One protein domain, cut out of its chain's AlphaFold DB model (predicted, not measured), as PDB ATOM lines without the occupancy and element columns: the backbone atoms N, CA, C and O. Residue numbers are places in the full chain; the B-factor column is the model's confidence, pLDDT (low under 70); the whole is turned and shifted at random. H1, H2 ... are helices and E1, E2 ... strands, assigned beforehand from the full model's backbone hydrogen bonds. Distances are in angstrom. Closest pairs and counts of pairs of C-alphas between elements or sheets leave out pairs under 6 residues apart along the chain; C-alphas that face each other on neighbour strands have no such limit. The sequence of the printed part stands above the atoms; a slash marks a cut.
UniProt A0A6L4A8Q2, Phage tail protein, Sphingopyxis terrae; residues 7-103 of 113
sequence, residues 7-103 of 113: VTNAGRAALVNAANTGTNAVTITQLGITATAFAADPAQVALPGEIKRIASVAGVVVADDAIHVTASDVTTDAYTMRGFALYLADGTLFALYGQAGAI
ATOM      1  N   VAL A   7      12.538 -14.167 -12.124       81.38
ATOM      2  CA  VAL A   7      13.163 -14.323 -13.445       81.38
ATOM      3  C   VAL A   7      14.643 -14.637 -13.245       81.38
ATOM      4  O   VAL A   7      15.331 -13.952 -12.485       81.38
ATOM      5  N   THR A   8      15.144 -15.672 -13.914       84.50
ATOM      6  CA  THR A   8      16.546 -16.077 -13.789       84.50
ATOM      7  C   THR A   8      17.467 -15.135 -14.554       84.50
ATOM      8  O   THR A   8      17.058 -14.395 -15.454       84.50
ATOM      9  N   ASN A   9      18.758 -15.194 -14.238       82.12
ATOM     10  CA  ASN A   9      19.782 -14.502 -15.010       82.12
ATOM     11  C   ASN A   9      19.825 -14.993 -16.461       82.12
ATOM     12  O   ASN A   9      20.025 -14.177 -17.356       82.12
ATOM     13  N   ALA A  10      19.580 -16.286 -16.696       77.62
ATOM     14  CA  ALA A  10      19.511 -16.856 -18.038       77.62
ATOM     15  C   ALA A  10      18.278 -16.355 -18.809       77.62
ATOM     16  O   ALA A  10      18.403 -15.951 -19.959       77.62
ATOM     17  N   GLY A  11      17.110 -16.286 -18.164       73.56
ATOM     18  CA  GLY A  11      15.883 -15.742 -18.747       73.56
ATOM     19  C   GLY A  11      15.992 -14.256 -19.074       73.56
ATOM     20  O   GLY A  11      15.616 -13.825 -20.162       73.56
ATOM     21  N   ARG A  12      16.589 -13.472 -18.168       74.12
ATOM     22  CA  ARG A  12      16.932 -12.069 -18.433       74.12
ATOM     23  C   ARG A  12      17.921 -11.932 -19.586       74.12
ATOM     24  O   ARG A  12      17.727 -11.069 -20.430       74.12
ATOM     25  N   ALA A  13      18.960 -12.765 -19.637       75.00
ATOM     26  CA  ALA A  13      19.928 -12.745 -20.730       75.00
ATOM     27  C   ALA A  13      19.298 -13.146 -22.072       75.00
ATOM     28  O   ALA A  13      19.658 -12.573 -23.087       75.00
ATOM     29  N   ALA A  14      18.330 -14.066 -22.079       70.69
ATOM     30  CA  ALA A  14      17.583 -14.436 -23.280       70.69
ATOM     31  C   ALA A  14      16.650 -13.311 -23.764       70.69
ATOM     32  O   ALA A  14      16.467 -13.127 -24.967       70.69
ATOM     33  N   LEU A  15      16.087 -12.534 -22.831       68.25
ATOM     34  CA  LEU A  15      15.318 -11.328 -23.138       68.25
ATOM     35  C   LEU A  15      16.188 -10.220 -23.727       68.25
ATOM     36  O   LEU A  15      15.719  -9.473 -24.577       68.25
ATOM     37  N   VAL A  16      17.433 -10.083 -23.283       64.88
ATOM     38  CA  VAL A  16      18.335  -9.036 -23.764       64.88
ATOM     39  C   VAL A  16      18.985  -9.491 -25.074       64.88
ATOM     40  O   VAL A  16      19.589 -10.555 -25.156       64.88
ATOM     41  N   ASN A  17      18.870  -8.690 -26.136       55.28
ATOM     42  CA  ASN A  17      19.591  -8.969 -27.381       55.28
ATOM     43  C   ASN A  17      21.110  -8.973 -27.102       55.28
ATOM     44  O   ASN A  17      21.579  -8.194 -26.279       55.28
ATOM     45  N   ALA A  18      21.898  -9.792 -27.804       55.78
ATOM     46  CA  ALA A  18      23.354  -9.897 -27.659       55.78
ATOM     47  C   ALA A  18      24.097  -8.541 -27.707       55.78
ATOM     48  O   ALA A  18      25.182  -8.404 -27.147       55.78
ATOM     49  N   ALA A  19      23.503  -7.528 -28.346       55.91
ATOM     50  CA  ALA A  19      24.020  -6.161 -28.403       55.91
ATOM     51  C   ALA A  19      23.602  -5.253 -27.219       55.91
ATOM     52  O   ALA A  19      24.004  -4.096 -27.180       55.91
ATOM     53  N   ASN A  20      22.803  -5.739 -26.263       59.47
ATOM     54  CA  ASN A  20      22.223  -4.997 -25.130       59.47
ATOM     55  C   ASN A  20      21.426  -3.731 -25.518       59.47
ATOM     56  O   ASN A  20      21.216  -2.844 -24.696       59.47
ATOM     57  N   THR A  21      20.981  -3.636 -26.771       52.38
ATOM     58  CA  THR A  21      20.318  -2.455 -27.356       52.38
ATOM     59  C   THR A  21      18.805  -2.608 -27.519       52.38
ATOM     60  O   THR A  21      18.142  -1.671 -27.951       52.38
ATOM     61  N   GLY A  22      18.243  -3.768 -27.170       55.16
ATOM     62  CA  GLY A  22      16.809  -4.046 -27.260       55.16
ATOM     63  C   GLY A  22      16.444  -5.415 -26.689       55.16
ATOM     64  O   GLY A  22      17.321  -6.173 -26.262       55.16
ATOM     65  N   THR A  23      15.149  -5.733 -26.688       56.84
ATOM     66  CA  THR A  23      14.626  -7.021 -26.217       56.84
ATOM     67  C   THR A  23      14.419  -7.995 -27.373       56.84
ATOM     68  O   THR A  23      13.837  -7.630 -28.394       56.84
ATOM     69  N   ASN A  24      14.867  -9.240 -27.224       65.31
ATOM     70  CA  ASN A  24      14.514 -10.321 -28.136       65.31
ATOM     71  C   ASN A  24      13.081 -10.793 -27.874       65.31
ATOM     72  O   ASN A  24      12.622 -10.826 -26.731       65.31
ATOM     73  N   ALA A  25      12.386 -11.198 -28.937       67.44
ATOM     74  CA  ALA A  25      11.100 -11.866 -28.805       67.44
ATOM     75  C   ALA A  25      11.328 -13.253 -28.187       67.44
ATOM     76  O   ALA A  25      11.771 -14.183 -28.860       67.44
ATOM     77  N   VAL A  26      11.043 -13.388 -26.893       68.62
ATOM     78  CA  VAL A  26      11.091 -14.671 -26.190       68.62
ATOM     79  C   VAL A  26       9.694 -15.280 -26.157       68.62
ATOM     80  O   VAL A  26       8.720 -14.612 -25.822       68.62
ATOM     81  N   THR A  27       9.583 -16.555 -26.524       70.25
ATOM     82  CA  THR A  27       8.321 -17.303 -26.443       70.25
ATOM     83  C   THR A  27       8.475 -18.417 -25.424       70.25
ATOM     84  O   THR A  27       9.374 -19.253 -25.544       70.25
ATOM     85  N   ILE A  28       7.594 -18.428 -24.427       77.00
ATOM     86  CA  ILE A  28       7.495 -19.511 -23.448       77.00
ATOM     87  C   ILE A  28       6.744 -20.659 -24.118       77.00
ATOM     88  O   ILE A  28       5.589 -20.499 -24.504       77.00
ATOM     89  N   THR A  29       7.394 -21.808 -24.265       75.06
ATOM     90  CA  THR A  29       6.807 -22.991 -24.921       75.06
ATOM     91  C   THR A  29       6.556 -24.133 -23.948       75.06
ATOM     92  O   THR A  29       5.819 -25.065 -24.261       75.06
ATOM     93  N   GLN A  30       7.191 -24.094 -22.777       80.06
ATOM     94  CA  GLN A  30       7.233 -25.216 -21.854       80.06
ATOM     95  C   GLN A  30       7.084 -24.730 -20.412       80.06
ATOM     96  O   GLN A  30       7.637 -23.703 -20.022       80.06
ATOM     97  N   LEU A  31       6.349 -25.496 -19.606       83.69
ATOM     98  CA  LEU A  31       6.185 -25.266 -18.175       83.69
ATOM     99  C   LEU A  31       6.615 -26.512 -17.398       83.69
ATOM    100  O   LEU A  31       6.047 -27.588 -17.569       83.69
ATOM    101  N   GLY A  32       7.633 -26.377 -16.553       83.88
ATOM    102  CA  GLY A  32       8.071 -27.414 -15.622       83.88
ATOM    103  C   GLY A  32       7.281 -27.366 -14.320       83.88
ATOM    104  O   GLY A  32       6.991 -26.283 -13.819       83.88
ATOM    105  N   ILE A  33       6.975 -28.523 -13.746       83.69
ATOM    106  CA  ILE A  33       6.289 -28.667 -12.459       83.69
ATOM    107  C   ILE A  33       7.185 -29.423 -11.482       83.69
ATOM    108  O   ILE A  33       7.839 -30.397 -11.854       83.69
ATOM    109  N   THR A  34       7.177 -29.004 -10.216       84.56
ATOM    110  CA  THR A  34       7.849 -29.716  -9.123       84.56
ATOM    111  C   THR A  34       6.968 -29.819  -7.878       84.56
ATOM    112  O   THR A  34       6.208 -28.901  -7.548       84.56
ATOM    113  N   ALA A  35       7.087 -30.944  -7.167       81.81
ATOM    114  CA  ALA A  35       6.545 -31.121  -5.814       81.81
ATOM    115  C   ALA A  35       7.592 -30.885  -4.726       81.81
ATOM    116  O   ALA A  35       7.295 -30.989  -3.534       81.81
ATOM    117  N   THR A  36       8.825 -30.568  -5.107       81.25
ATOM    118  CA  THR A  36       9.867 -30.218  -4.152       81.25
ATOM    119  C   THR A  36       9.657 -28.777  -3.720       81.25
ATOM    120  O   THR A  36       9.505 -27.883  -4.547       81.25
ATOM    121  N   ALA A  37       9.631 -28.544  -2.409       79.50
ATOM    122  CA  ALA A  37       9.666 -27.189  -1.882       79.50
ATOM    123  C   ALA A  37      11.060 -26.610  -2.138       79.50
ATOM    124  O   ALA A  37      12.058 -27.184  -1.702       79.50
ATOM    125  N   PHE A  38      11.126 -25.481  -2.831       82.62
ATOM    126  CA  PHE A  38      12.373 -24.768  -3.067       82.62
ATOM    127  C   PHE A  38      12.133 -23.260  -2.982       82.62
ATOM    128  O   PHE A  38      11.021 -22.787  -3.222       82.62
ATOM    129  N   ALA A  39      13.174 -22.518  -2.615       82.19
ATOM    130  CA  ALA A  39      13.178 -21.066  -2.710       82.19
ATOM    131  C   ALA A  39      13.708 -20.681  -4.091       82.19
ATOM    132  O   ALA A  39      14.778 -21.139  -4.485       82.19
ATOM    133  N   ALA A  40      12.937 -19.884  -4.825       79.56
ATOM    134  CA  ALA A  40      13.309 -19.439  -6.157       79.56
ATOM    135  C   ALA A  40      14.564 -18.550  -6.115       79.56
ATOM    136  O   ALA A  40      14.557 -17.517  -5.448       79.56
ATOM    137  N   ASP A  41      15.616 -18.938  -6.840       80.06
ATOM    138  CA  ASP A  41      16.876 -18.196  -6.934       80.06
ATOM    139  C   ASP A  41      17.163 -17.799  -8.399       80.06
ATOM    140  O   ASP A  41      17.073 -18.643  -9.299       80.06
ATOM    141  N   PRO A  42      17.515 -16.530  -8.683       77.56
ATOM    142  CA  PRO A  42      17.815 -16.078 -10.041       77.56
ATOM    143  C   PRO A  42      19.048 -16.751 -10.677       77.56
ATOM    144  O   PRO A  42      19.194 -16.709 -11.899       77.56
ATOM    145  N   ALA A  43      19.934 -17.369  -9.893       79.25
ATOM    146  CA  ALA A  43      21.071 -18.148 -10.379       79.25
ATOM    147  C   ALA A  43      20.704 -19.598 -10.747       79.25
ATOM    148  O   ALA A  43      21.557 -20.329 -11.256       79.25
ATOM    149  N   GLN A  44      19.459 -20.039 -10.518       78.88
ATOM    150  CA  GLN A  44      19.035 -21.373 -10.930       78.88
ATOM    151  C   GLN A  44      19.036 -21.516 -12.451       78.88
ATOM    152  O   GLN A  44      18.500 -20.689 -13.187       78.88
ATOM    153  N   VAL A  45      19.601 -22.634 -12.899       78.06
ATOM    154  CA  VAL A  45      19.651 -23.044 -14.310       78.06
ATOM    155  C   VAL A  45      18.675 -24.181 -14.631       78.06
ATOM    156  O   VAL A  45      18.438 -24.476 -15.796       78.06
ATOM    157  N   ALA A  46      18.092 -24.814 -13.606       80.12
ATOM    158  CA  ALA A  46      17.127 -25.899 -13.743       80.12
ATOM    159  C   ALA A  46      16.118 -25.909 -12.583       80.12
ATOM    160  O   ALA A  46      16.415 -25.434 -11.478       80.12
ATOM    161  N   LEU A  47      14.937 -26.487 -12.832       80.94
ATOM    162  CA  LEU A  47      13.935 -26.722 -11.796       80.94
ATOM    163  C   LEU A  47      14.332 -27.940 -10.928       80.94
ATOM    164  O   LEU A  47      14.511 -29.039 -11.455       80.94
ATOM    165  N   PRO A  48      14.457 -27.787  -9.599       79.69
ATOM    166  CA  PRO A  48      14.831 -28.876  -8.709       79.69
ATOM    167  C   PRO A  48      13.656 -29.831  -8.502       79.69
ATOM    168  O   PRO A  48      12.534 -29.414  -8.206       79.69
ATOM    169  N   GLY A  49      13.923 -31.132  -8.627       78.31
ATOM    170  CA  GLY A  49      12.898 -32.168  -8.492       78.31
ATOM    171  C   GLY A  49      11.783 -32.033  -9.522       78.31
ATOM    172  O   GLY A  49      10.623 -32.257  -9.191       78.31
ATOM    173  N   GLU A  50      12.127 -31.602 -10.737       82.38
ATOM    174  CA  GLU A  50      11.190 -31.525 -11.847       82.38
ATOM    175  C   GLU A  50      10.503 -32.880 -12.047       82.38
ATOM    176  O   GLU A  50      11.140 -33.887 -12.346       82.38
ATOM    177  N   ILE A  51       9.191 -32.889 -11.839       80.19
ATOM    178  CA  ILE A  51       8.350 -34.077 -11.989       80.19
ATOM    179  C   ILE A  51       7.915 -34.193 -13.440       80.19
ATOM    180  O   ILE A  51       7.769 -35.294 -13.968       80.19
ATOM    181  N   LYS A  52       7.673 -33.045 -14.082       77.50
ATOM    182  CA  LYS A  52       7.071 -33.015 -15.406       77.50
ATOM    183  C   LYS A  52       7.321 -31.718 -16.153       77.50
ATOM    184  O   LYS A  52       7.370 -30.656 -15.537       77.50
ATOM    185  N   ARG A  53       7.357 -31.810 -17.486       81.31
ATOM    186  CA  ARG A  53       7.239 -30.670 -18.405       81.31
ATOM    187  C   ARG A  53       5.953 -30.751 -19.210       81.31
ATOM    188  O   ARG A  53       5.695 -31.742 -19.887       81.31
ATOM    189  N   ILE A  54       5.172 -29.683 -19.161       77.69
ATOM    190  CA  ILE A  54       3.986 -29.468 -19.979       77.69
ATOM    191  C   ILE A  54       4.410 -28.615 -21.171       77.69
ATOM    192  O   ILE A  54       4.827 -27.475 -21.000       77.69
ATOM    193  N   ALA A  55       4.309 -29.171 -22.376       68.75
ATOM    194  CA  ALA A  55       4.557 -28.441 -23.624       68.75
ATOM    195  C   ALA A  55       3.304 -27.709 -24.149       68.75
ATOM    196  O   ALA A  55       3.389 -26.923 -25.084       68.75
ATOM    197  N   SER A  56       2.128 -27.966 -23.565       62.25
ATOM    198  CA  SER A  56       0.881 -27.271 -23.904       62.25
ATOM    199  C   SER A  56       0.749 -26.004 -23.063       62.25
ATOM    200  O   SER A  56      -0.040 -25.927 -22.124       62.25
ATOM    201  N   VAL A  57       1.609 -25.033 -23.364       62.41
ATOM    202  CA  VAL A  57       1.550 -23.704 -22.762       62.41
ATOM    203  C   VAL A  57       0.882 -22.771 -23.763       62.41
ATOM    204  O   VAL A  57       1.488 -22.363 -24.750       62.41
ATOM    205  N   ALA A  58      -0.389 -22.453 -23.526       54.56
ATOM    206  CA  ALA A  58      -1.111 -21.441 -24.284       54.56
ATOM    207  C   ALA A  58      -0.921 -20.095 -23.574       54.56
ATOM    208  O   ALA A  58      -1.652 -19.747 -22.642       54.56
ATOM    209  N   GLY A  59       0.125 -19.368 -23.974       52.44
ATOM    210  CA  GLY A  59       0.342 -17.987 -23.563       52.44
ATOM    211  C   GLY A  59      -0.490 -17.055 -24.434       52.44
ATOM    212  O   GLY A  59      -0.139 -16.831 -25.590       52.44
ATOM    213  N   VAL A  60      -1.589 -16.521 -23.904       43.78
ATOM    214  CA  VAL A  60      -2.306 -15.422 -24.563       43.78
ATOM    215  C   VAL A  60      -1.715 -14.129 -24.017       43.78
ATOM    216  O   VAL A  60      -1.728 -13.891 -22.808       43.78
ATOM    217  N   VAL A  61      -1.156 -13.299 -24.897       42.44
ATOM    218  CA  VAL A  61      -0.766 -11.927 -24.545       42.44
ATOM    219  C   VAL A  61      -2.052 -11.178 -24.209       42.44
ATOM    220  O   VAL A  61      -2.861 -10.910 -25.094       42.44
ATOM    221  N   VAL A  62      -2.275 -10.914 -22.921       44.94
ATOM    222  CA  VAL A  62      -3.486 -10.232 -22.437       44.94
ATOM    223  C   VAL A  62      -3.254  -8.741 -22.188       44.94
ATOM    224  O   VAL A  62      -4.227  -7.992 -22.173       44.94
ATOM    225  N   ALA A  63      -2.001  -8.289 -22.029       40.22
ATOM    226  CA  ALA A  63      -1.635  -6.870 -21.959       40.22
ATOM    227  C   ALA A  63      -0.131  -6.642 -22.227       40.22
ATOM    228  O   ALA A  63       0.652  -7.586 -22.154       40.22
ATOM    229  N   ASP A  64       0.262  -5.384 -22.463       51.62
ATOM    230  CA  ASP A  64       1.655  -4.945 -22.706       51.62
ATOM    231  C   ASP A  64       2.611  -5.295 -21.538       51.62
ATOM    232  O   ASP A  64       3.776  -5.610 -21.756       51.62
ATOM    233  N   ASP A  65       2.084  -5.355 -20.307       50.09
ATOM    234  CA  ASP A  65       2.820  -5.682 -19.072       50.09
ATOM    235  C   ASP A  65       2.386  -7.010 -18.412       50.09
ATOM    236  O   ASP A  65       2.845  -7.348 -17.317       50.09
ATOM    237  N   ALA A  66       1.478  -7.780 -19.028       48.47
ATOM    238  CA  ALA A  66       0.936  -8.995 -18.414       48.47
ATOM    239  C   ALA A  66       0.906 -10.186 -19.377       48.47
ATOM    240  O   ALA A  66       0.195 -10.200 -20.384       48.47
ATOM    241  N   ILE A  67       1.629 -11.239 -18.997       61.41
ATOM    242  CA  ILE A  67       1.633 -12.520 -19.699       61.41
ATOM    243  C   ILE A  67       0.706 -13.473 -18.943       61.41
ATOM    244  O   ILE A  67       1.010 -13.871 -17.817       61.41
ATOM    245  N   HIS A  68      -0.418 -13.857 -19.555       59.22
ATOM    246  CA  HIS A  68      -1.267 -14.913 -19.015       59.22
ATOM    247  C   HIS A  68      -0.791 -16.255 -19.560       59.22
ATOM    248  O   HIS A  68      -0.883 -16.521 -20.759       59.22
ATOM    249  N   VAL A  69      -0.259 -17.095 -18.674       62.06
ATOM    250  CA  VAL A  69       0.243 -18.422 -19.026       62.06
ATOM    251  C   VAL A  69      -0.762 -19.464 -18.560       62.06
ATOM    252  O   VAL A  69      -0.914 -19.684 -17.361       62.06
ATOM    253  N   THR A  70      -1.414 -20.125 -19.513       61.00
ATOM    254  CA  THR A  70      -2.299 -21.261 -19.236       61.00
ATOM    255  C   THR A  70      -1.555 -22.544 -19.575       61.00
ATOM    256  O   THR A  70      -1.148 -22.742 -20.720       61.00
ATOM    257  N   ALA A  71      -1.355 -23.407 -18.583       63.44
ATOM    258  CA  ALA A  71      -0.796 -24.737 -18.783       63.44
ATOM    259  C   ALA A  71      -1.808 -25.774 -18.301       63.44
ATOM    260  O   ALA A  71      -2.151 -25.810 -17.121       63.44
ATOM    261  N   SER A  72      -2.279 -26.615 -19.218       61.12
ATOM    262  CA  SER A  72      -3.235 -27.677 -18.909       61.12
ATOM    263  C   SER A  72      -2.514 -29.018 -18.846       61.12
ATOM    264  O   SER A  72      -2.002 -29.516 -19.850       61.12
ATOM    265  N   ASP A  73      -2.489 -29.633 -17.664       63.72
ATOM    266  CA  ASP A  73      -2.060 -31.021 -17.522       63.72
ATOM    267  C   ASP A  73      -3.263 -31.961 -17.662       63.72
ATOM    268  O   ASP A  73      -4.065 -32.098 -16.737       63.72
ATOM    269  N   VAL A  74      -3.373 -32.645 -18.801       60.31
ATOM    270  CA  VAL A  74      -4.454 -33.613 -19.089       60.31
ATOM    271  C   VAL A  74      -4.167 -35.029 -18.576       60.31
ATOM    272  O   VAL A  74      -4.847 -35.977 -18.957       60.31
ATOM    273  N   THR A  75      -3.145 -35.209 -17.738       63.16
ATOM    274  CA  THR A  75      -2.765 -36.548 -17.263       63.16
ATOM    275  C   THR A  75      -3.399 -36.903 -15.930       63.16
ATOM    276  O   THR A  75      -3.823 -36.026 -15.179       63.16
ATOM    277  N   THR A  76      -3.446 -38.198 -15.633       59.25
ATOM    278  CA  THR A  76      -3.971 -38.767 -14.384       59.25
ATOM    279  C   THR A  76      -2.964 -38.735 -13.230       59.25
ATOM    280  O   THR A  76      -3.226 -39.312 -12.177       59.25
ATOM    281  N   ASP A  77      -1.805 -38.091 -13.407       64.81
ATOM    282  CA  ASP A  77      -0.777 -38.001 -12.371       64.81
ATOM    283  C   ASP A  77      -1.262 -37.173 -11.176       64.81
ATOM    284  O   ASP A  77      -1.653 -36.009 -11.310       64.81
ATOM    285  N   ALA A  78      -1.203 -37.783  -9.991       65.69
ATOM    286  CA  ALA A  78      -1.471 -37.120  -8.727       65.69
ATOM    287  C   ALA A  78      -0.168 -36.545  -8.161       65.69
ATOM    288  O   ALA A  78       0.786 -37.280  -7.900       65.69
ATOM    289  N   TYR A  79      -0.123 -35.232  -7.954       73.56
ATOM    290  CA  TYR A  79       1.033 -34.555  -7.379       73.56
ATOM    291  C   TYR A  79       0.633 -33.293  -6.622       73.56
ATOM    292  O   TYR A  79      -0.301 -32.572  -6.975       73.56
ATOM    293  N   THR A  80       1.405 -32.999  -5.584       77.19
ATOM    294  CA  THR A  80       1.340 -31.734  -4.857       77.19
ATOM    295  C   THR A  80       2.303 -30.761  -5.511       77.19
ATOM    296  O   THR A  80       3.498 -30.795  -5.251       77.19
ATOM    297  N   MET A  81       1.804 -29.895  -6.378       79.19
ATOM    298  CA  MET A  81       2.577 -28.820  -6.979       79.19
ATOM    299  C   MET A  81       3.003 -27.823  -5.901       79.19
ATOM    300  O   MET A  81       2.174 -27.186  -5.250       79.19
ATOM    301  N   ARG A  82       4.315 -27.686  -5.716       82.81
ATOM    302  CA  ARG A  82       4.939 -26.730  -4.784       82.81
ATOM    303  C   ARG A  82       5.742 -25.658  -5.508       82.81
ATOM    304  O   ARG A  82       6.087 -24.641  -4.913       82.81
ATOM    305  N   GLY A  83       5.982 -25.857  -6.800       83.44
ATOM    306  CA  GLY A  83       6.542 -24.845  -7.674       83.44
ATOM    307  C   GLY A  83       6.422 -25.187  -9.151       83.44
ATOM    308  O   GLY A  83       6.054 -26.303  -9.531       83.44
ATOM    309  N   PHE A  84       6.743 -24.200  -9.976       84.44
ATOM    310  CA  PHE A  84       6.814 -24.307 -11.423       84.44
ATOM    311  C   PHE A  84       7.976 -23.506 -11.997       84.44
ATOM    312  O   PHE A  84       8.490 -22.578 -11.375       84.44
ATOM    313  N   ALA A  85       8.363 -23.866 -13.212       86.00
ATOM    314  CA  ALA A  85       9.337 -23.167 -14.033       86.00
ATOM    315  C   ALA A  85       8.742 -22.877 -15.409       86.00
ATOM    316  O   ALA A  85       8.030 -23.703 -15.966       86.00
ATOM    317  N   LEU A  86       9.075 -21.726 -15.972       83.19
ATOM    318  CA  LEU A  86       8.766 -21.335 -17.339       83.19
ATOM    319  C   LEU A  86      10.029 -21.513 -18.177       83.19
ATOM    320  O   LEU A  86      11.089 -21.012 -17.805       83.19
ATOM    321  N   TYR A  87       9.908 -22.207 -19.300       83.38
ATOM    322  CA  TYR A  87      10.994 -22.491 -20.230       83.38
ATOM    323  C   TYR A  87      10.689 -21.896 -21.611       83.38
ATOM    324  O   TYR A  87       9.545 -21.908 -22.079       83.38
ATOM    325  N   LEU A  88      11.726 -21.373 -22.263       81.25
ATOM    326  CA  LEU A  88      11.665 -20.851 -23.630       81.25
ATOM    327  C   LEU A  88      11.713 -21.980 -24.670       81.25
ATOM    328  O   LEU A  88      12.040 -23.126 -24.364       81.25
ATOM    329  N   ALA A  89      11.442 -21.625 -25.930       73.88
ATOM    330  CA  ALA A  89      11.574 -22.506 -27.094       73.88
ATOM    331  C   ALA A  89      12.957 -23.171 -27.238       73.88
ATOM    332  O   ALA A  89      13.051 -24.278 -27.763       73.88
ATOM    333  N   ASP A  90      14.011 -22.511 -26.765       75.00
ATOM    334  CA  ASP A  90      15.395 -22.996 -26.766       75.00
ATOM    335  C   ASP A  90      15.725 -23.911 -25.566       75.00
ATOM    336  O   ASP A  90      16.822 -24.460 -25.491       75.00
ATOM    337  N   GLY A  91      14.782 -24.097 -24.634       74.56
ATOM    338  CA  GLY A  91      14.978 -24.835 -23.387       74.56
ATOM    339  C   GLY A  91      15.562 -24.005 -22.239       74.56
ATOM    340  O   GLY A  91      15.790 -24.553 -21.158       74.56
ATOM    341  N   THR A  92      15.784 -22.700 -22.430       82.19
ATOM    342  CA  THR A  92      16.292 -21.795 -21.393       82.19
ATOM    343  C   THR A  92      15.253 -21.612 -20.292       82.19
ATOM    344  O   THR A  92      14.085 -21.319 -20.552       82.19
ATOM    345  N   LEU A  93      15.685 -21.749 -19.036       84.38
ATOM    346  CA  LEU A  93      14.855 -21.475 -17.869       84.38
ATOM    347  C   LEU A  93      14.629 -19.968 -17.740       84.38
ATOM    348  O   LEU A  93      15.541 -19.232 -17.377       84.38
ATOM    349  N   PHE A  94      13.413 -19.512 -18.022       82.50
ATOM    350  CA  PHE A  94      13.056 -18.100 -17.975       82.50
ATOM    351  C   PHE A  94      12.885 -17.607 -16.550       82.50
ATOM    352  O   PHE A  94      13.519 -16.656 -16.100       82.50
ATOM    353  N   ALA A  95      11.975 -18.264 -15.849       81.94
ATOM    354  CA  ALA A  95      11.497 -17.842 -14.560       81.94
ATOM    355  C   ALA A  95      10.988 -19.052 -13.802       81.94
ATOM    356  O   ALA A  95      10.605 -20.065 -14.386       81.94
ATOM    357  N   LEU A  96      10.993 -18.944 -12.490       86.06
ATOM    358  CA  LEU A  96      10.622 -20.030 -11.614       86.06
ATOM    359  C   LEU A  96       9.986 -19.481 -10.354       86.06
ATOM    360  O   LEU A  96      10.272 -18.377  -9.885       86.06
ATOM    361  N   TYR A  97       9.087 -20.282  -9.822       84.56
ATOM    362  CA  TYR A  97       8.367 -19.998  -8.608       84.56
ATOM    363  C   TYR A  97       8.312 -21.265  -7.777       84.56
ATOM    364  O   TYR A  97       7.947 -22.327  -8.275       84.56
ATOM    365  N   GLY A  98       8.662 -21.149  -6.507       82.94
ATOM    366  CA  GLY A  98       8.594 -22.236  -5.549       82.94
ATOM    367  C   GLY A  98       8.199 -21.686  -4.193       82.94
ATOM    368  O   GLY A  98       8.556 -20.560  -3.840       82.94
ATOM    369  N   GLN A  99       7.438 -22.471  -3.441       79.69
ATOM    370  CA  GLN A  99       7.149 -22.176  -2.046       79.69
ATOM    371  C   GLN A  99       7.119 -23.450  -1.196       79.69
ATOM    372  O   GLN A  99       7.026 -24.570  -1.696       79.69
ATOM    373  N   ALA A 100       7.213 -23.275   0.125       75.62
ATOM    374  CA  ALA A 100       7.119 -24.382   1.075       75.62
ATOM    375  C   ALA A 100       5.692 -24.961   1.163       75.62
ATOM    376  O   ALA A 100       5.514 -26.161   1.403       75.62
ATOM    377  N   GLY A 101       4.677 -24.118   0.957       70.94
ATOM    378  CA  GLY A 101       3.276 -24.527   0.895       70.94
ATOM    379  C   GLY A 101       2.954 -25.310  -0.379       70.94
ATOM    380  O   GLY A 101       3.606 -25.148  -1.407       70.94
ATOM    381  N   ALA A 102       1.941 -26.170  -0.316       71.81
ATOM    382  CA  ALA A 102       1.335 -26.709  -1.526       71.81
ATOM    383  C   ALA A 102       0.627 -25.569  -2.271       71.81
ATOM    384  O   ALA A 102      -0.245 -24.918  -1.701       71.81
ATOM    385  N   ILE A 103       1.023 -25.314  -3.518       74.94
ATOM    386  CA  ILE A 103       0.328 -24.372  -4.405       74.94
ATOM    387  C   ILE A 103      -0.970 -25.019  -4.868       74.94
ATOM    388  O   ILE A 103      -2.030 -24.404  -4.833       74.94
TER     389      ILE A 103
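What this domain is: This is residues 7 to 103 of the 113 residues of the protein "Phage tail protein" of Sphingopyxis terrae (UniProt A0A6L4A8Q2). A twisted sheet of four strands, E2, E1, E6 and E7, has the hairpin E3 and E4 crossed over part of it as a small second layer. The short helix H1 sits beside edge strand E7. The 97 printed residues hold H1 E1 E2 E3 E4 E5 E6 E7 along the chain; the large sheet, in the order E2 E1 E6 E7, is all antiparallel. The class is mostly strand, with 47 residues in named elements, under half. The whole is compact, radius of gyration of the C-alphas 13.8 A, with an elongated outline of 44 by 27 by 22 A.

Where its parts are: E1 is residues 28 to 34, 17.6 A long, from C-alpha 28 at (7.495, -19.511, -23.448). E2 is 50 to 54, 11.1 A; E6 is 83 to 88, 17.2 A; E7 is 93 to 98, 13.8 A, ending at (8.594, -22.236, -5.549). E3 is 57 to 63, 17.2 A, and E4 is 66 to 71, 15.8 A. E5 is 79 to 81, and H1 is 9 to 15, 9.8 A.

How they stand to each other: E1 and E6 are antiparallel at 156 degrees, N 32 to O 85 2.8 A. The hairpin E1 and E2 has N 33 to O 52 at 2.8 A; the hairpin E6 and E7, N 84 to O 97 at 2.8 A. The hairpin E3 and E4 has N 58 to O 70 at 2.9 A. The two sheets form a sandwich, two sheets face to face, their strands at 73 degrees; the closest C-alphas of E1 and E3 are Thr 29 and Val 57, 5.7 A. E5 pairs with no named strand and runs on into E6 at 76 degrees. H1 is on the large sheet, at the sheet's level, height 3.2 A; the closest C-alphas of H1 and E7 are Gly 11 and Phe 94, 3.8 A. Every O i to N i+4 pair in H1 is within hydrogen-bond range.

The domain as a whole: The C-alphas farthest apart, Thr 21 and Thr 76, are 45.6 A apart. The printed part has no cut. The links H1 to E1 and E1 to E2 are long. Mean pLDDT of the printed part is 71.6, with residues 15 to 26 and 55 to 78 under 70.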